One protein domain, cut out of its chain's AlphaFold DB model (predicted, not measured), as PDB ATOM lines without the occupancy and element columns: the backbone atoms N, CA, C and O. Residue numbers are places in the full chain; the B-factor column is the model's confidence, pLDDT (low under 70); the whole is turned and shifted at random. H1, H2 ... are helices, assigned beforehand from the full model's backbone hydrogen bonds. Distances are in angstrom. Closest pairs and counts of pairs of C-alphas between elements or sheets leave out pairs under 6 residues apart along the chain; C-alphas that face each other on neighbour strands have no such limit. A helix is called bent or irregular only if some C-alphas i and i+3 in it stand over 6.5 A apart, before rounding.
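This is residues 96 to 206 of the 409 residues of the protein "Indy-2" of Bugula neritina (UniProt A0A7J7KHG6). Two long helices, H1 and H3, lie side by side and run opposite ways; H2 continues the length beyond H1, while H4 and H5 lead from H3 to H6, whose residues 194 to 203 stick out. The printed part has 111 residues with six named helices, H1 to H6 in order, and no named strand: all helix. It is only just loose, close to extended, with a radius of gyration of the C-alphas of 19.8 A, spanning 63 by 37 by 19 A.

H1, residues 97 to 117, touches H3, residues 147 to 173, at a shallow tilt of 16 degrees; their closest C-alphas, Asn 101 and Phe 173, are 5.6 A apart. H2, residues 126 to 138, is apart from both. H3 is only just irregular, with C-alphas 153 and 156 6.7 A apart, and has a kink of 38 degrees near residue 154. H4, residues 177 to 180, touches H3 only at the corner, through residues 170 to 171 of H3; the closest C-alphas, Val 170 and Thr 178, are 7.5 A apart. H5, residues 185 to 190, and H6, residues 193 to 203, are close but not clearly touching, about perpendicular at 75 degrees. Every O i to N i+4 pair is within hydrogen-bond range in H2, H5 and H6, 16 of 17 in H1 and 21 of 23 in H3; H4 is too short for one.

H1, 29.4 A long, begins at C-alpha 97 (51.750, 15.579, 5.855). H3 measures 36.3 A; H6 ends at C-alpha 203 (45.929, 10.587, 32.055).

The farthest C-alphas, Glu 141 and Asn 190, are 63.1 A apart. The printed part has no cut and no long link. Confidence is under 70 at residues 96, 138, 140 to 144 and 181 to 194.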
ATOM      1  N   SER A  96      54.721  14.047   9.394       69.75
ATOM      2  CA  SER A  96      54.220  13.609   8.090       69.75
ATOM      3  C   SER A  96      52.998  14.432   7.649       69.75
ATOM      4  O   SER A  96      52.108  14.710   8.462       69.75
ATOM      5  N   PRO A  97      52.886  14.806   6.358       71.75
ATOM      6  CA  PRO A  97      51.750  15.579   5.855       71.75
ATOM      7  C   PRO A  97      50.406  14.868   6.082       71.75
ATOM      8  O   PRO A  97      49.388  15.532   6.283       71.75
ATOM      9  N   LYS A  98      50.396  13.526   6.117       70.31
ATOM     10  CA  LYS A  98      49.206  12.738   6.478       70.31
ATOM     11  C   LYS A  98      48.786  12.987   7.929       70.31
ATOM     12  O   LYS A  98      47.611  13.239   8.185       70.31
ATOM     13  N   PHE A  99      49.738  12.979   8.862       72.56
ATOM     14  CA  PHE A  99      49.474  13.224  10.280       72.56
ATOM     15  C   PHE A  99      48.995  14.659  10.536       72.56
ATOM     16  O   PHE A  99      48.038  14.870  11.280       72.56
ATOM     17  N   GLN A 100      49.573  15.654   9.854       73.38
ATOM     18  CA  GLN A 100      49.096  17.042   9.936       73.38
ATOM     19  C   GLN A 100      47.656  17.194   9.423       73.38
ATOM     20  O   GLN A 100      46.845  17.894  10.033       73.38
ATOM     21  N   ASN A 101      47.317  16.545   8.305       77.31
ATOM     22  CA  ASN A 101      45.958  16.570   7.764       77.31
ATOM     23  C   ASN A 101      44.966  15.850   8.679       77.31
ATOM     24  O   ASN A 101      43.847  16.330   8.848       77.31
ATOM     25  N   LEU A 102      45.384  14.761   9.328       77.12
ATOM     26  CA  LEU A 102      44.586  14.093  10.350       77.12
ATOM     27  C   LEU A 102      44.340  15.003  11.561       77.12
ATOM     28  O   LEU A 102      43.200  15.123  11.997       77.12
ATOM     29  N   GLY A 103      45.365  15.694  12.066       76.88
ATOM     30  CA  GLY A 103      45.214  16.653  13.167       76.88
ATOM     31  C   GLY A 103      44.236  17.786  12.833       76.88
ATOM     32  O   GLY A 103      43.358  18.110  13.639       76.88
ATOM     33  N   LYS A 104      44.319  18.335  11.611       78.94
ATOM     34  CA  LYS A 104      43.357  19.326  11.093       78.94
ATOM     35  C   LYS A 104      41.941  18.752  11.005       78.94
ATOM     36  O   LYS A 104      40.999  19.396  11.462       78.94
ATOM     37  N   ALA A 105      41.796  17.538  10.467       80.94
ATOM     38  CA  ALA A 105      40.509  16.861  10.333       80.94
ATOM     39  C   ALA A 105      39.854  16.605  11.696       80.94
ATOM     40  O   ALA A 105      38.682  16.923  11.874       80.94
ATOM     41  N   VAL A 106      40.613  16.085  12.667       81.69
ATOM     42  CA  VAL A 106      40.130  15.816  14.029       81.69
ATOM     43  C   VAL A 106      39.709  17.116  14.711       81.69
ATOM     44  O   VAL A 106      38.589  17.195  15.212       81.69
ATOM     45  N   SER A 107      40.541  18.159  14.653       83.94
ATOM     46  CA  SER A 107      40.226  19.459  15.265       83.94
ATOM     47  C   SER A 107      38.939  20.061  14.691       83.94
ATOM     48  O   SER A 107      38.042  20.447  15.439       83.94
ATOM     49  N   LEU A 108      38.794  20.069  13.360       82.44
ATOM     50  CA  LEU A 108      37.602  20.606  12.701       82.44
ATOM     51  C   LEU A 108      36.361  19.725  12.928       82.44
ATOM     52  O   LEU A 108      35.252  20.242  13.070       82.44
ATOM     53  N   SER A 109      36.542  18.401  13.012       83.81
ATOM     54  CA  SER A 109      35.452  17.460  13.289       83.81
ATOM     55  C   SER A 109      34.824  17.686  14.657       83.81
ATOM     56  O   SER A 109      33.603  17.619  14.765       83.81
ATOM     57  N   ILE A 110      35.618  18.025  15.677       88.12
ATOM     58  CA  ILE A 110      35.116  18.315  17.024       88.12
ATOM     59  C   ILE A 110      34.219  19.559  16.994       88.12
ATOM     60  O   ILE A 110      33.112  19.524  17.531       88.12
ATOM     61  N   CYS A 111      34.644  20.625  16.305       84.56
ATOM     62  CA  CYS A 111      33.864  21.860  16.180       84.56
ATOM     63  C   CYS A 111      32.522  21.635  15.464       84.56
ATOM     64  O   CYS A 111      31.473  22.058  15.957       84.56
ATOM     65  N   TYR A 112      32.525  20.933  14.325       81.94
ATOM     66  CA  TYR A 112      31.277  20.629  13.615       81.94
ATOM     67  C   TYR A 112      30.391  19.650  14.382       81.94
ATOM     68  O   TYR A 112      29.176  19.839  14.425       81.94
ATOM     69  N   ALA A 113      30.973  18.632  15.019       87.81
ATOM     70  CA  ALA A 113      30.219  17.674  15.817       87.81
ATOM     71  C   ALA A 113      29.545  18.339  17.022       87.81
ATOM     72  O   ALA A 113      28.408  17.991  17.329       87.81
ATOM     73  N   ALA A 114      30.187  19.323  17.661       87.44
ATOM     74  CA  ALA A 114      29.579  20.102  18.737       87.44
ATOM     75  C   ALA A 114      28.353  20.896  18.247       87.44
ATOM     76  O   ALA A 114      27.284  20.819  18.855       87.44
ATOM     77  N   ASN A 115      28.475  21.588  17.107       82.88
ATOM     78  CA  ASN A 115      27.373  22.359  16.522       82.88
ATOM     79  C   ASN A 115      26.208  21.471  16.068       82.88
ATOM     80  O   ASN A 115      25.054  21.757  16.390       82.88
ATOM     81  N   ILE A 116      26.495  20.376  15.356       83.50
ATOM     82  CA  ILE A 116      25.464  19.429  14.909       83.50
ATOM     83  C   ILE A 116      24.844  18.738  16.126       83.50
ATOM     84  O   ILE A 116      23.623  18.685  16.234       83.50
ATOM     85  N   GLY A 117      25.654  18.278  17.081       87.38
ATOM     86  CA  GLY A 117      25.203  17.624  18.312       87.38
ATOM     87  C   GLY A 117      24.227  18.475  19.130       87.38
ATOM     88  O   GLY A 117      23.228  17.964  19.639       87.38
ATOM     89  N   GLY A 118      24.453  19.793  19.179       85.19
ATOM     90  CA  GLY A 118      23.554  20.750  19.830       85.19
ATOM     91  C   GLY A 118      22.139  20.797  19.238       85.19
ATOM     92  O   GLY A 118      21.205  21.204  19.925       85.19
ATOM     93  N   THR A 119      21.937  20.338  17.998       81.81
ATOM     94  CA  THR A 119      20.605  20.301  17.366       81.81
ATOM     95  C   THR A 119      19.726  19.158  17.883       81.81
ATOM     96  O   THR A 119      18.500  19.289  17.898       81.81
ATOM     97  N   GLY A 120      20.322  18.061  18.367       86.19
ATOM     98  CA  GLY A 120      19.597  16.824  18.680       86.19
ATOM     99  C   GLY A 120      18.682  16.889  19.905       86.19
ATOM    100  O   GLY A 120      17.717  16.133  19.986       86.19
ATOM    101  N   THR A 121      18.941  17.796  20.852       88.62
ATOM    102  CA  THR A 121      18.136  17.948  22.078       88.62
ATOM    103  C   THR A 121      17.626  19.376  22.236       88.62
ATOM    104  O   THR A 121      18.257  20.329  21.775       88.62
ATOM    105  N   LEU A 122      16.484  19.543  22.910       83.62
ATOM    106  CA  LEU A 122      15.857  20.857  23.083       83.62
ATOM    107  C   LEU A 122      16.754  21.822  23.881       83.62
ATOM    108  O   LEU A 122      16.783  23.013  23.600       83.62
ATOM    109  N   THR A 123      17.539  21.302  24.829       85.19
ATOM    110  CA  THR A 123      18.504  22.063  25.643       85.19
ATOM    111  C   THR A 123      19.899  22.165  25.020       85.19
ATOM    112  O   THR A 123      20.802  22.697  25.659       85.19
ATOM    113  N   GLY A 124      20.111  21.626  23.815       83.56
ATOM    114  CA  GLY A 124      21.436  21.567  23.198       83.56
ATOM    115  C   GLY A 124      21.933  22.915  22.671       83.56
ATOM    116  O   GLY A 124      23.119  23.212  22.776       83.56
ATOM    117  N   THR A 125      21.041  23.758  22.144       82.44
ATOM    118  CA  THR A 125      21.388  25.100  21.655       82.44
ATOM    119  C   THR A 125      20.261  26.100  21.898       82.44
ATOM    120  O   THR A 125      19.092  25.725  21.988       82.44
ATOM    121  N   GLY A 126      20.608  27.387  21.987       80.00
ATOM    122  CA  GLY A 126      19.664  28.481  22.235       80.00
ATOM    123  C   GLY A 126      18.459  28.482  21.284       80.00
ATOM    124  O   GLY A 126      17.334  28.439  21.776       80.00
ATOM    125  N   PRO A 127      18.645  28.449  19.947       80.38
ATOM    126  CA  PRO A 127      17.550  28.422  18.972       80.38
ATOM    127  C   PRO A 127      16.468  27.369  19.229       80.38
ATOM    128  O   PRO A 127      15.288  27.662  19.049       80.38
ATOM    129  N   ASN A 128      16.837  26.172  19.697       83.94
ATOM    130  CA  ASN A 128      15.881  25.094  19.970       83.94
ATOM    131  C   ASN A 128      14.903  25.490  21.085       83.94
ATOM    132  O   ASN A 128      13.694  25.293  20.959       83.94
ATOM    133  N   LEU A 129      15.417  26.117  22.149       80.31
ATOM    134  CA  LEU A 129      14.604  26.634  23.252       80.31
ATOM    135  C   LEU A 129      13.666  27.750  22.785       80.31
ATOM    136  O   LEU A 129      12.504  27.779  23.194       80.31
ATOM    137  N   LEU A 130      14.143  28.641  21.904       76.69
ATOM    138  CA  LEU A 130      13.288  29.684  21.332       76.69
ATOM    139  C   LEU A 130      12.142  29.096  20.515       76.69
ATOM    140  O   LEU A 130      11.036  29.624  20.591       76.69
ATOM    141  N   ILE A 131      12.381  28.034  19.739       78.00
ATOM    142  CA  ILE A 131      11.336  27.364  18.951       78.00
ATOM    143  C   ILE A 131      10.269  26.778  19.867       78.00
ATOM    144  O   ILE A 131       9.088  27.040  19.641       78.00
ATOM    145  N   GLY A 132      10.672  26.050  20.913       76.81
ATOM    146  CA  GLY A 132       9.735  25.490  21.891       76.81
ATOM    147  C   GLY A 132       8.815  26.553  22.495       76.81
ATOM    148  O   GLY A 132       7.593  26.408  22.481       76.81
ATOM    149  N   ASP A 133       9.391  27.667  22.950       76.50
ATOM    150  CA  ASP A 133       8.622  28.754  23.561       76.50
ATOM    151  C   ASP A 133       7.783  29.542  22.535       76.50
ATOM    152  O   ASP A 133       6.593  29.783  22.752       76.50
ATOM    153  N   THR A 134       8.352  29.877  21.374       72.94
ATOM    154  CA  THR A 134       7.643  30.604  20.307       72.94
ATOM    155  C   THR A 134       6.444  29.801  19.803       72.94
ATOM    156  O   THR A 134       5.373  30.375  19.602       72.94
ATOM    157  N   MET A 135       6.574  28.480  19.653       73.31
ATOM    158  CA  MET A 135       5.464  27.626  19.225       73.31
ATOM    159  C   MET A 135       4.299  27.694  20.220       73.31
ATOM    160  O   MET A 135       3.177  27.994  19.813       73.31
ATOM    161  N   SER A 136       4.579  27.550  21.520       74.19
ATOM    162  CA  SER A 136       3.552  27.633  22.574       74.19
ATOM    163  C   SER A 136       2.840  28.997  22.615       74.19
ATOM    164  O   SER A 136       1.633  29.080  22.847       74.19
ATOM    165  N   LYS A 137       3.563  30.090  22.328       73.19
ATOM    166  CA  LYS A 137       3.022  31.462  22.348       73.19
ATOM    167  C   LYS A 137       2.205  31.817  21.111       73.19
ATOM    168  O   LYS A 137       1.191  32.512  21.216       73.19
ATOM    169  N   TYR A 138       2.666  31.417  19.927       69.56
ATOM    170  CA  TYR A 138       2.025  31.793  18.665       69.56
ATOM    171  C   TYR A 138       0.936  30.807  18.229       69.56
ATOM    172  O   TYR A 138       0.011  31.247  17.534       69.56
ATOM    173  N   PHE A 139       1.017  29.545  18.668       72.25
ATOM    174  CA  PHE A 139       0.111  28.445  18.321       72.25
ATOM    175  C   PHE A 139      -0.389  27.695  19.574       72.25
ATOM    176  O   PHE A 139      -0.130  26.501  19.727       72.25
ATOM    177  N   PRO A 140      -1.147  28.360  20.467       69.94
ATOM    178  CA  PRO A 140      -1.597  27.769  21.733       69.94
ATOM    179  C   PRO A 140      -2.596  26.608  21.572       69.94
ATOM    180  O   PRO A 140      -2.864  25.898  22.532       69.94
ATOM    181  N   GLU A 141      -3.177  26.433  20.380       67.62
ATOM    182  CA  GLU A 141      -4.077  25.317  20.051       67.62
ATOM    183  C   GLU A 141      -3.329  24.063  19.571       67.62
ATOM    184  O   GLU A 141      -3.934  23.002  19.431       67.62
ATOM    185  N   SER A 142      -2.026  24.178  19.291       67.94
ATOM    186  CA  SER A 142      -1.188  23.043  18.900       67.94
ATOM    187  C   SER A 142      -0.593  22.350  20.123       67.94
ATOM    188  O   SER A 142      -0.415  22.970  21.170       67.94
ATOM    189  N   ASP A 143      -0.276  21.062  19.989       67.94
ATOM    190  CA  ASP A 143       0.454  20.329  21.021       67.94
ATOM    191  C   ASP A 143       1.803  21.000  21.327       67.94
ATOM    192  O   ASP A 143       2.592  21.277  20.419       67.94
ATOM    193  N   ASP A 144       2.090  21.205  22.615       69.38
ATOM    194  CA  ASP A 144       3.374  21.745  23.061       69.38
ATOM    195  C   ASP A 144       4.543  20.858  22.610       69.38
ATOM    196  O   ASP A 144       4.501  19.623  22.683       69.38
ATOM    197  N   ILE A 145       5.643  21.505  22.218       78.56
ATOM    198  CA  ILE A 145       6.900  20.824  21.915       78.56
ATOM    199  C   ILE A 145       7.511  20.338  23.233       78.56
ATOM    200  O   ILE A 145       8.091  21.102  24.004       78.56
ATOM    201  N   THR A 146       7.394  19.039  23.486       82.38
ATOM    202  CA  THR A 146       8.039  18.376  24.623       82.38
ATOM    203  C   THR A 146       9.478  17.986  24.286       82.38
ATOM    204  O   THR A 146       9.820  17.755  23.119       82.38
ATOM    205  N   PHE A 147      10.321  17.831  25.310       83.56
ATOM    206  CA  PHE A 147      11.670  17.289  25.148       83.56
ATOM    207  C   PHE A 147      11.676  15.922  24.439       83.56
ATOM    208  O   PHE A 147      12.491  15.695  23.544       83.56
ATOM    209  N   GLY A 148      10.732  15.036  24.782       82.38
ATOM    210  CA  GLY A 148      10.580  13.724  24.145       82.38
ATOM    211  C   GLY A 148      10.245  13.813  22.656       82.38
ATOM    212  O   GLY A 148      10.922  13.190  21.835       82.38
ATOM    213  N   SER A 149       9.262  14.642  22.287       81.38
ATOM    214  CA  SER A 149       8.911  14.867  20.878       81.38
ATOM    215  C   SER A 149      10.051  15.509  20.083       81.38
ATOM    216  O   SER A 149      10.273  15.135  18.934       81.38
ATOM    217  N   TRP A 150      10.813  16.426  20.694       84.06
ATOM    218  CA  TRP A 150      11.956  17.061  20.035       84.06
ATOM    219  C   TRP A 150      13.069  16.063  19.744       84.06
ATOM    220  O   TRP A 150      13.591  16.050  18.635       84.06
ATOM    221  N   ILE A 151      13.423  15.211  20.712       86.56
ATOM    222  CA  ILE A 151      14.436  14.172  20.500       86.56
ATOM    223  C   ILE A 151      14.006  13.234  19.379       86.56
ATOM    224  O   ILE A 151      14.804  12.950  18.490       86.56
ATOM    225  N   LEU A 152      12.753  12.775  19.388       83.31
ATOM    226  CA  LEU A 152      12.270  11.852  18.362       83.31
ATOM    227  C   LEU A 152      12.353  12.460  16.953       83.31
ATOM    228  O   LEU A 152      12.656  11.755  15.994       83.31
ATOM    229  N   PHE A 153      12.121  13.768  16.845       79.31
ATOM    230  CA  PHE A 153      12.221  14.515  15.597       79.31
ATOM    231  C   PHE A 153      13.671  14.831  15.186       79.31
ATOM    232  O   PHE A 153      14.071  14.569  14.052       79.31
ATOM    233  N   SER A 154      14.467  15.391  16.096       81.81
ATOM    234  CA  SER A 154      15.760  16.008  15.783       81.81
ATOM    235  C   SER A 154      16.942  15.043  15.885       81.81
ATOM    236  O   SER A 154      17.917  15.173  15.146       81.81
ATOM    237  N   LEU A 155      16.876  14.031  16.757       86.94
ATOM    238  CA  LEU A 155      17.979  13.086  16.955       86.94
ATOM    239  C   LEU A 155      18.313  12.276  15.686       86.94
ATOM    240  O   LEU A 155      19.500  12.176  15.363       86.94
ATOM    241  N   PRO A 156      17.341  11.734  14.918       88.38
ATOM    242  CA  PRO A 156      17.653  11.043  13.665       88.38
ATOM    243  C   PRO A 156      18.325  11.969  12.645       88.38
ATOM    244  O   PRO A 156      19.299  11.577  12.002       88.38
ATOM    245  N   LEU A 157      17.844  13.212  12.538       81.44
ATOM    246  CA  LEU A 157      18.410  14.219  11.641       81.44
ATOM    247  C   LEU A 157      19.847  14.574  12.039       81.44
ATOM    248  O   LEU A 157      20.736  14.577  11.190       81.44
ATOM    249  N   MET A 158      20.095  14.788  13.332       88.25
ATOM    250  CA  MET A 158      21.427  15.031  13.884       88.25
ATOM    251  C   MET A 158      22.401  13.899  13.529       88.25
ATOM    252  O   MET A 158      23.515  14.176  13.087       88.25
ATOM    253  N   ILE A 159      21.995  12.632  13.680       90.44
ATOM    254  CA  ILE A 159      22.840  11.468  13.351       90.44
ATOM    255  C   ILE A 159      23.184  11.447  11.857       90.44
ATOM    256  O   ILE A 159      24.341  11.222  11.497       90.44
ATOM    257  N   ILE A 160      22.208  11.725  10.988       85.94
ATOM    258  CA  ILE A 160      22.427  11.810   9.538       85.94
ATOM    259  C   ILE A 160      23.409  12.945   9.211       85.94
ATOM    260  O   ILE A 160      24.367  12.732   8.469       85.94
ATOM    261  N   CYS A 161      23.223  14.131   9.794       80.75
ATOM    262  CA  CYS A 161      24.119  15.271   9.597       80.75
ATOM    263  C   CYS A 161      25.541  14.991  10.105       80.75
ATOM    264  O   CYS A 161      26.500  15.334   9.415       80.75
ATOM    265  N   LEU A 162      25.693  14.335  11.261       87.00
ATOM    266  CA  LEU A 162      26.997  13.914  11.785       87.00
ATOM    267  C   LEU A 162      27.690  12.944  10.831       87.00
ATOM    268  O   LEU A 162      28.876  13.109  10.549       87.00
ATOM    269  N   PHE A 163      26.955  11.969  10.297       88.81
ATOM    270  CA  PHE A 163      27.497  11.017   9.334       88.81
ATOM    271  C   PHE A 163      27.942  11.706   8.037       88.81
ATOM    272  O   PHE A 163      29.051  11.469   7.566       88.81
ATOM    273  N   ILE A 164      27.119  12.604   7.485       83.75
ATOM    274  CA  ILE A 164      27.465  13.376   6.279       83.75
ATOM    275  C   ILE A 164      28.694  14.257   6.532       83.75
ATOM    276  O   ILE A 164      29.616  14.269   5.719       83.75
ATOM    277  N   CYS A 165      28.734  14.963   7.663       82.12
ATOM    278  CA  CYS A 165      29.871  15.796   8.048       82.12
ATOM    279  C   CYS A 165      31.153  14.964   8.163       82.12
ATOM    280  O   CYS A 165      32.180  15.329   7.590       82.12
ATOM    281  N   TRP A 166      31.078  13.806   8.823       86.69
ATOM    282  CA  TRP A 166      32.191  12.868   8.920       86.69
ATOM    283  C   TRP A 166      32.687  12.421   7.537       86.69
ATOM    284  O   TRP A 166      33.883  12.525   7.265       86.69
ATOM    285  N   VAL A 167      31.789  12.014   6.632       85.56
ATOM    286  CA  VAL A 167      32.149  11.631   5.253       85.56
ATOM    287  C   VAL A 167      32.854  12.779   4.523       85.56
ATOM    288  O   VAL A 167      33.899  12.559   3.911       85.56
ATOM    289  N   ILE A 168      32.329  14.005   4.609       82.75
ATOM    290  CA  ILE A 168      32.920  15.185   3.958       82.75
ATOM    291  C   ILE A 168      34.329  15.457   4.494       82.75
ATOM    292  O   ILE A 168      35.255  15.636   3.705       82.75
ATOM    293  N   LEU A 169      34.514  15.453   5.817       81.12
ATOM    294  CA  LEU A 169      35.812  15.730   6.436       81.12
ATOM    295  C   LEU A 169      36.848  14.652   6.102       81.12
ATOM    296  O   LEU A 169      37.996  14.982   5.795       81.12
ATOM    297  N   VAL A 170      36.448  13.378   6.088       84.50
ATOM    298  CA  VAL A 170      37.334  12.280   5.679       84.50
ATOM    299  C   VAL A 170      37.748  12.438   4.214       84.50
ATOM    300  O   VAL A 170      38.941  12.393   3.914       84.50
ATOM    301  N   ILE A 171      36.802  12.696   3.302       84.38
ATOM    302  CA  ILE A 171      37.114  12.897   1.875       84.38
ATOM    303  C   ILE A 171      38.031  14.106   1.674       84.38
ATOM    304  O   ILE A 171      38.960  14.033   0.871       84.38
ATOM    305  N   MET A 172      37.783  15.201   2.392       82.06
ATOM    306  CA  MET A 172      38.499  16.463   2.211       82.06
ATOM    307  C   MET A 172      39.943  16.415   2.724       82.06
ATOM    308  O   MET A 172      40.828  16.963   2.070       82.06
ATOM    309  N   PHE A 173      40.199  15.767   3.867       78.25
ATOM    310  CA  PHE A 173      41.527  15.782   4.501       78.25
ATOM    311  C   PHE A 173      42.341  14.497   4.319       78.25
ATOM    312  O   PHE A 173      43.567  14.569   4.245       78.25
ATOM    313  N   LEU A 174      41.691  13.330   4.266       78.88
ATOM    314  CA  LEU A 174      42.358  12.023   4.146       78.88
ATOM    315  C   LEU A 174      42.231  11.446   2.723       78.88
ATOM    316  O   LEU A 174      43.042  10.624   2.303       78.88
ATOM    317  N   GLY A 175      41.266  11.942   1.945       80.06
ATOM    318  CA  GLY A 175      41.031  11.550   0.562       80.06
ATOM    319  C   GLY A 175      39.984  10.437   0.424       80.06
ATOM    320  O   GLY A 175      39.743   9.656   1.345       80.06
ATOM    321  N   PRO A 176      39.359  10.300  -0.760       79.62
ATOM    322  CA  PRO A 176      38.275   9.340  -0.977       79.62
ATOM    323  C   PRO A 176      38.733   7.881  -0.861       79.62
ATOM    324  O   PRO A 176      37.920   7.001  -0.595       79.62
ATOM    325  N   ARG A 177      40.034   7.605  -1.033       76.38
ATOM    326  CA  ARG A 177      40.585   6.247  -0.923       76.38
ATOM    327  C   ARG A 177      40.460   5.684   0.489       76.38
ATOM    328  O   ARG A 177      40.217   4.493   0.600       76.38
ATOM    329  N   THR A 178      40.532   6.506   1.532       75.38
ATOM    330  CA  THR A 178      40.422   6.048   2.927       75.38
ATOM    331  C   THR A 178      39.026   5.515   3.272       75.38
ATOM    332  O   THR A 178      38.890   4.693   4.171       75.38
ATOM    333  N   LEU A 179      37.980   5.922   2.539       74.69
ATOM    334  CA  LEU A 179      36.622   5.391   2.730       74.69
ATOM    335  C   LEU A 179      36.422   3.996   2.126       74.69
ATOM    336  O   LEU A 179      35.605   3.227   2.627       74.69
ATOM    337  N   PHE A 180      37.135   3.674   1.043       72.88
ATOM    338  CA  PHE A 180      36.928   2.440   0.272       72.88
ATOM    339  C   PHE A 180      38.072   1.431   0.413       72.88
ATOM    340  O   PHE A 180      37.864   0.232   0.232       72.88
ATOM    341  N   CYS A 181      39.272   1.898   0.746       61.25
ATOM    342  CA  CYS A 181      40.457   1.084   0.939       61.25
ATOM    343  C   CYS A 181      40.881   1.164   2.401       61.25
ATOM    344  O   CYS A 181      41.185   2.241   2.912       61.25
ATOM    345  N   ARG A 182      40.951   0.004   3.059       56.91
ATOM    346  CA  ARG A 182      41.559  -0.107   4.383       56.91
ATOM    347  C   ARG A 182      43.064   0.091   4.227       56.91
ATOM    348  O   ARG A 182      43.755  -0.802   3.742       56.91
ATOM    349  N   GLU A 183      43.544   1.284   4.555       57.50
ATOM    350  CA  GLU A 183      44.976   1.559   4.631       57.50
ATOM    351  C   GLU A 183      45.584   0.675   5.731       57.50
ATOM    352  O   GLU A 183      44.912   0.330   6.705       57.50
ATOM    353  N   ASN A 184      46.819   0.209   5.541       53.75
ATOM    354  CA  ASN A 184      47.442  -0.687   6.508       53.75
ATOM    355  C   ASN A 184      47.679   0.079   7.818       53.75
ATOM    356  O   ASN A 184      48.515   0.980   7.855       53.75
ATOM    357  N   ASP A 185      46.999  -0.333   8.895       57.53
ATOM    358  CA  ASP A 185      47.113   0.218  10.263       57.53
ATOM    359  C   ASP A 185      48.572   0.338  10.759       57.53
ATOM    360  O   ASP A 185      48.874   1.119  11.661       57.53
ATOM    361  N   ALA A 186      49.485  -0.410  10.131       53.66
ATOM    362  CA  ALA A 186      50.919  -0.403  10.383       53.66
ATOM    363  C   ALA A 186      51.596   0.963  10.154       53.66
ATOM    364  O   ALA A 186      52.541   1.271  10.869       53.66
ATOM    365  N   GLU A 187      51.140   1.790   9.203       58.88
ATOM    366  CA  GLU A 187      51.745   3.113   8.941       58.88
ATOM    367  C   GLU A 187      51.395   4.111  10.061       58.88
ATOM    368  O   GLU A 187      52.269   4.805  10.573       58.88
ATOM    369  N   PHE A 188      50.144   4.100  10.535       60.91
ATOM    370  CA  PHE A 188      49.687   4.931  11.659       60.91
ATOM    371  C   PHE A 188      50.273   4.489  13.011       60.91
ATOM    372  O   PHE A 188      50.533   5.315  13.889       60.91
ATOM    373  N   GLU A 189      50.491   3.184  13.192       55.84
ATOM    374  CA  GLU A 189      51.142   2.639  14.387       55.84
ATOM    375  C   GLU A 189      52.638   2.996  14.437       55.84
ATOM    376  O   GLU A 189      53.148   3.280  15.523       55.84
ATOM    377  N   ASN A 190      53.310   3.082  13.280       57.62
ATOM    378  CA  ASN A 190      54.719   3.484  13.179       57.62
ATOM    379  C   ASN A 190      54.953   4.972  13.486       57.62
ATOM    380  O   ASN A 190      56.003   5.326  14.013       57.62
ATOM    381  N   GLU A 191      53.979   5.845  13.205       60.91
ATOM    382  CA  GLU A 191      54.074   7.286  13.504       60.91
ATOM    383  C   GLU A 191      53.706   7.647  14.957       60.91
ATOM    384  O   GLU A 191      53.614   8.819  15.316       60.91
ATOM    385  N   GLY A 192      53.480   6.659  15.831       62.88
ATOM    386  CA  GLY A 192      53.274   6.889  17.266       62.88
ATOM    387  C   GLY A 192      51.913   7.489  17.654       62.88
ATOM    388  O   GLY A 192      51.644   7.656  18.846       62.88
ATOM    389  N   GLY A 193      50.999   7.739  16.709       67.56
ATOM    390  CA  GLY A 193      49.682   8.339  16.986       67.56
ATOM    391  C   GLY A 193      48.836   7.543  17.992       67.56
ATOM    392  O   GLY A 193      48.192   8.108  18.879       67.56
ATOM    393  N   LYS A 194      48.906   6.209  17.933       68.50
ATOM    394  CA  LYS A 194      48.230   5.306  18.883       68.50
ATOM    395  C   LYS A 194      48.821   5.378  20.296       68.50
ATOM    396  O   LYS A 194      48.090   5.213  21.274       68.50
ATOM    397  N   LEU A 195      50.125   5.637  20.413       73.06
ATOM    398  CA  LEU A 195      50.797   5.813  21.704       73.06
ATOM    399  C   LEU A 195      50.390   7.134  22.356       73.06
ATOM    400  O   LEU A 195      50.100   7.135  23.551       73.06
ATOM    401  N   VAL A 196      50.284   8.218  21.578       77.06
ATOM    402  CA  VAL A 196      49.801   9.520  22.070       77.06
ATOM    403  C   VAL A 196      48.373   9.392  22.602       77.06
ATOM    404  O   VAL A 196      48.113   9.758  23.744       77.06
ATOM    405  N   LEU A 197      47.463   8.773  21.839       78.94
ATOM    406  CA  LEU A 197      46.073   8.602  22.274       78.94
ATOM    407  C   LEU A 197      45.959   7.732  23.535       78.94
ATOM    408  O   LEU A 197      45.189   8.038  24.443       78.94
ATOM    409  N   LYS A 198      46.759   6.661  23.622       82.00
ATOM    410  CA  LYS A 198      46.804   5.799  24.811       82.00
ATOM    411  C   LYS A 198      47.362   6.537  26.028       82.00
ATOM    412  O   LYS A 198      46.843   6.341  27.124       82.00
ATOM    413  N   ARG A 199      48.382   7.380  25.844       83.00
ATOM    414  CA  ARG A 199      48.959   8.220  26.901       83.00
ATOM    415  C   ARG A 199      47.922   9.214  27.427       83.00
ATOM    416  O   ARG A 199      47.716   9.261  28.635       83.00
ATOM    417  N   GLU A 200      47.232   9.940  26.549       85.19
ATOM    418  CA  GLU A 200      46.172  10.878  26.953       85.19
ATOM    419  C   GLU A 200      44.991  10.162  27.626       85.19
ATOM    420  O   GLU A 200      44.502  10.609  28.660       85.19
ATOM    421  N   TYR A 201      44.589   8.991  27.123       85.25
ATOM    422  CA  TYR A 201      43.552   8.182  27.767       85.25
ATOM    423  C   TYR A 201      43.957   7.729  29.177       85.25
ATOM    424  O   TYR A 201      43.148   7.740  30.101       85.25
ATOM    425  N   GLN A 202      45.224   7.354  29.372       87.25
ATOM    426  CA  GLN A 202      45.739   6.966  30.686       87.25
ATOM    427  C   GLN A 202      45.788   8.138  31.677       87.25
ATOM    428  O   GLN A 202      45.617   7.904  32.875       87.25
ATOM    429  N   LYS A 203      45.958   9.383  31.204       90.69
ATOM    430  CA  LYS A 203      45.929  10.587  32.055       90.69
ATOM    431  C   LYS A 203      44.554  10.864  32.676       90.69
ATOM    432  O   LYS A 203      44.507  11.466  33.742       90.69
ATOM    433  N   LEU A 204      43.456  10.406  32.062       86.25
ATOM    434  CA  LEU A 204      42.093  10.593  32.594       86.25
ATOM    435  C   LEU A 204      41.861   9.857  33.927       86.25
ATOM    436  O   LEU A 204      41.015  10.265  34.718       86.25
ATOM    437  N   GLY A 205      42.622   8.793  34.207       86.56
ATOM    438  CA  GLY A 205      42.493   8.027  35.446       86.56
ATOM    439  C   GLY A 205      41.214   7.181  35.526       86.56
ATOM    440  O   GLY A 205      40.565   6.878  34.528       86.56
ATOM    441  N   LYS A 206      40.882   6.715  36.737       86.88
ATOM    442  CA  LYS A 206      39.658   5.936  36.997       86.88
ATOM    443  C   LYS A 206      38.495   6.888  37.272       86.88
ATOM    444  O   LYS A 206      38.685   7.855  38.001       86.88
TER     445      LYS A 206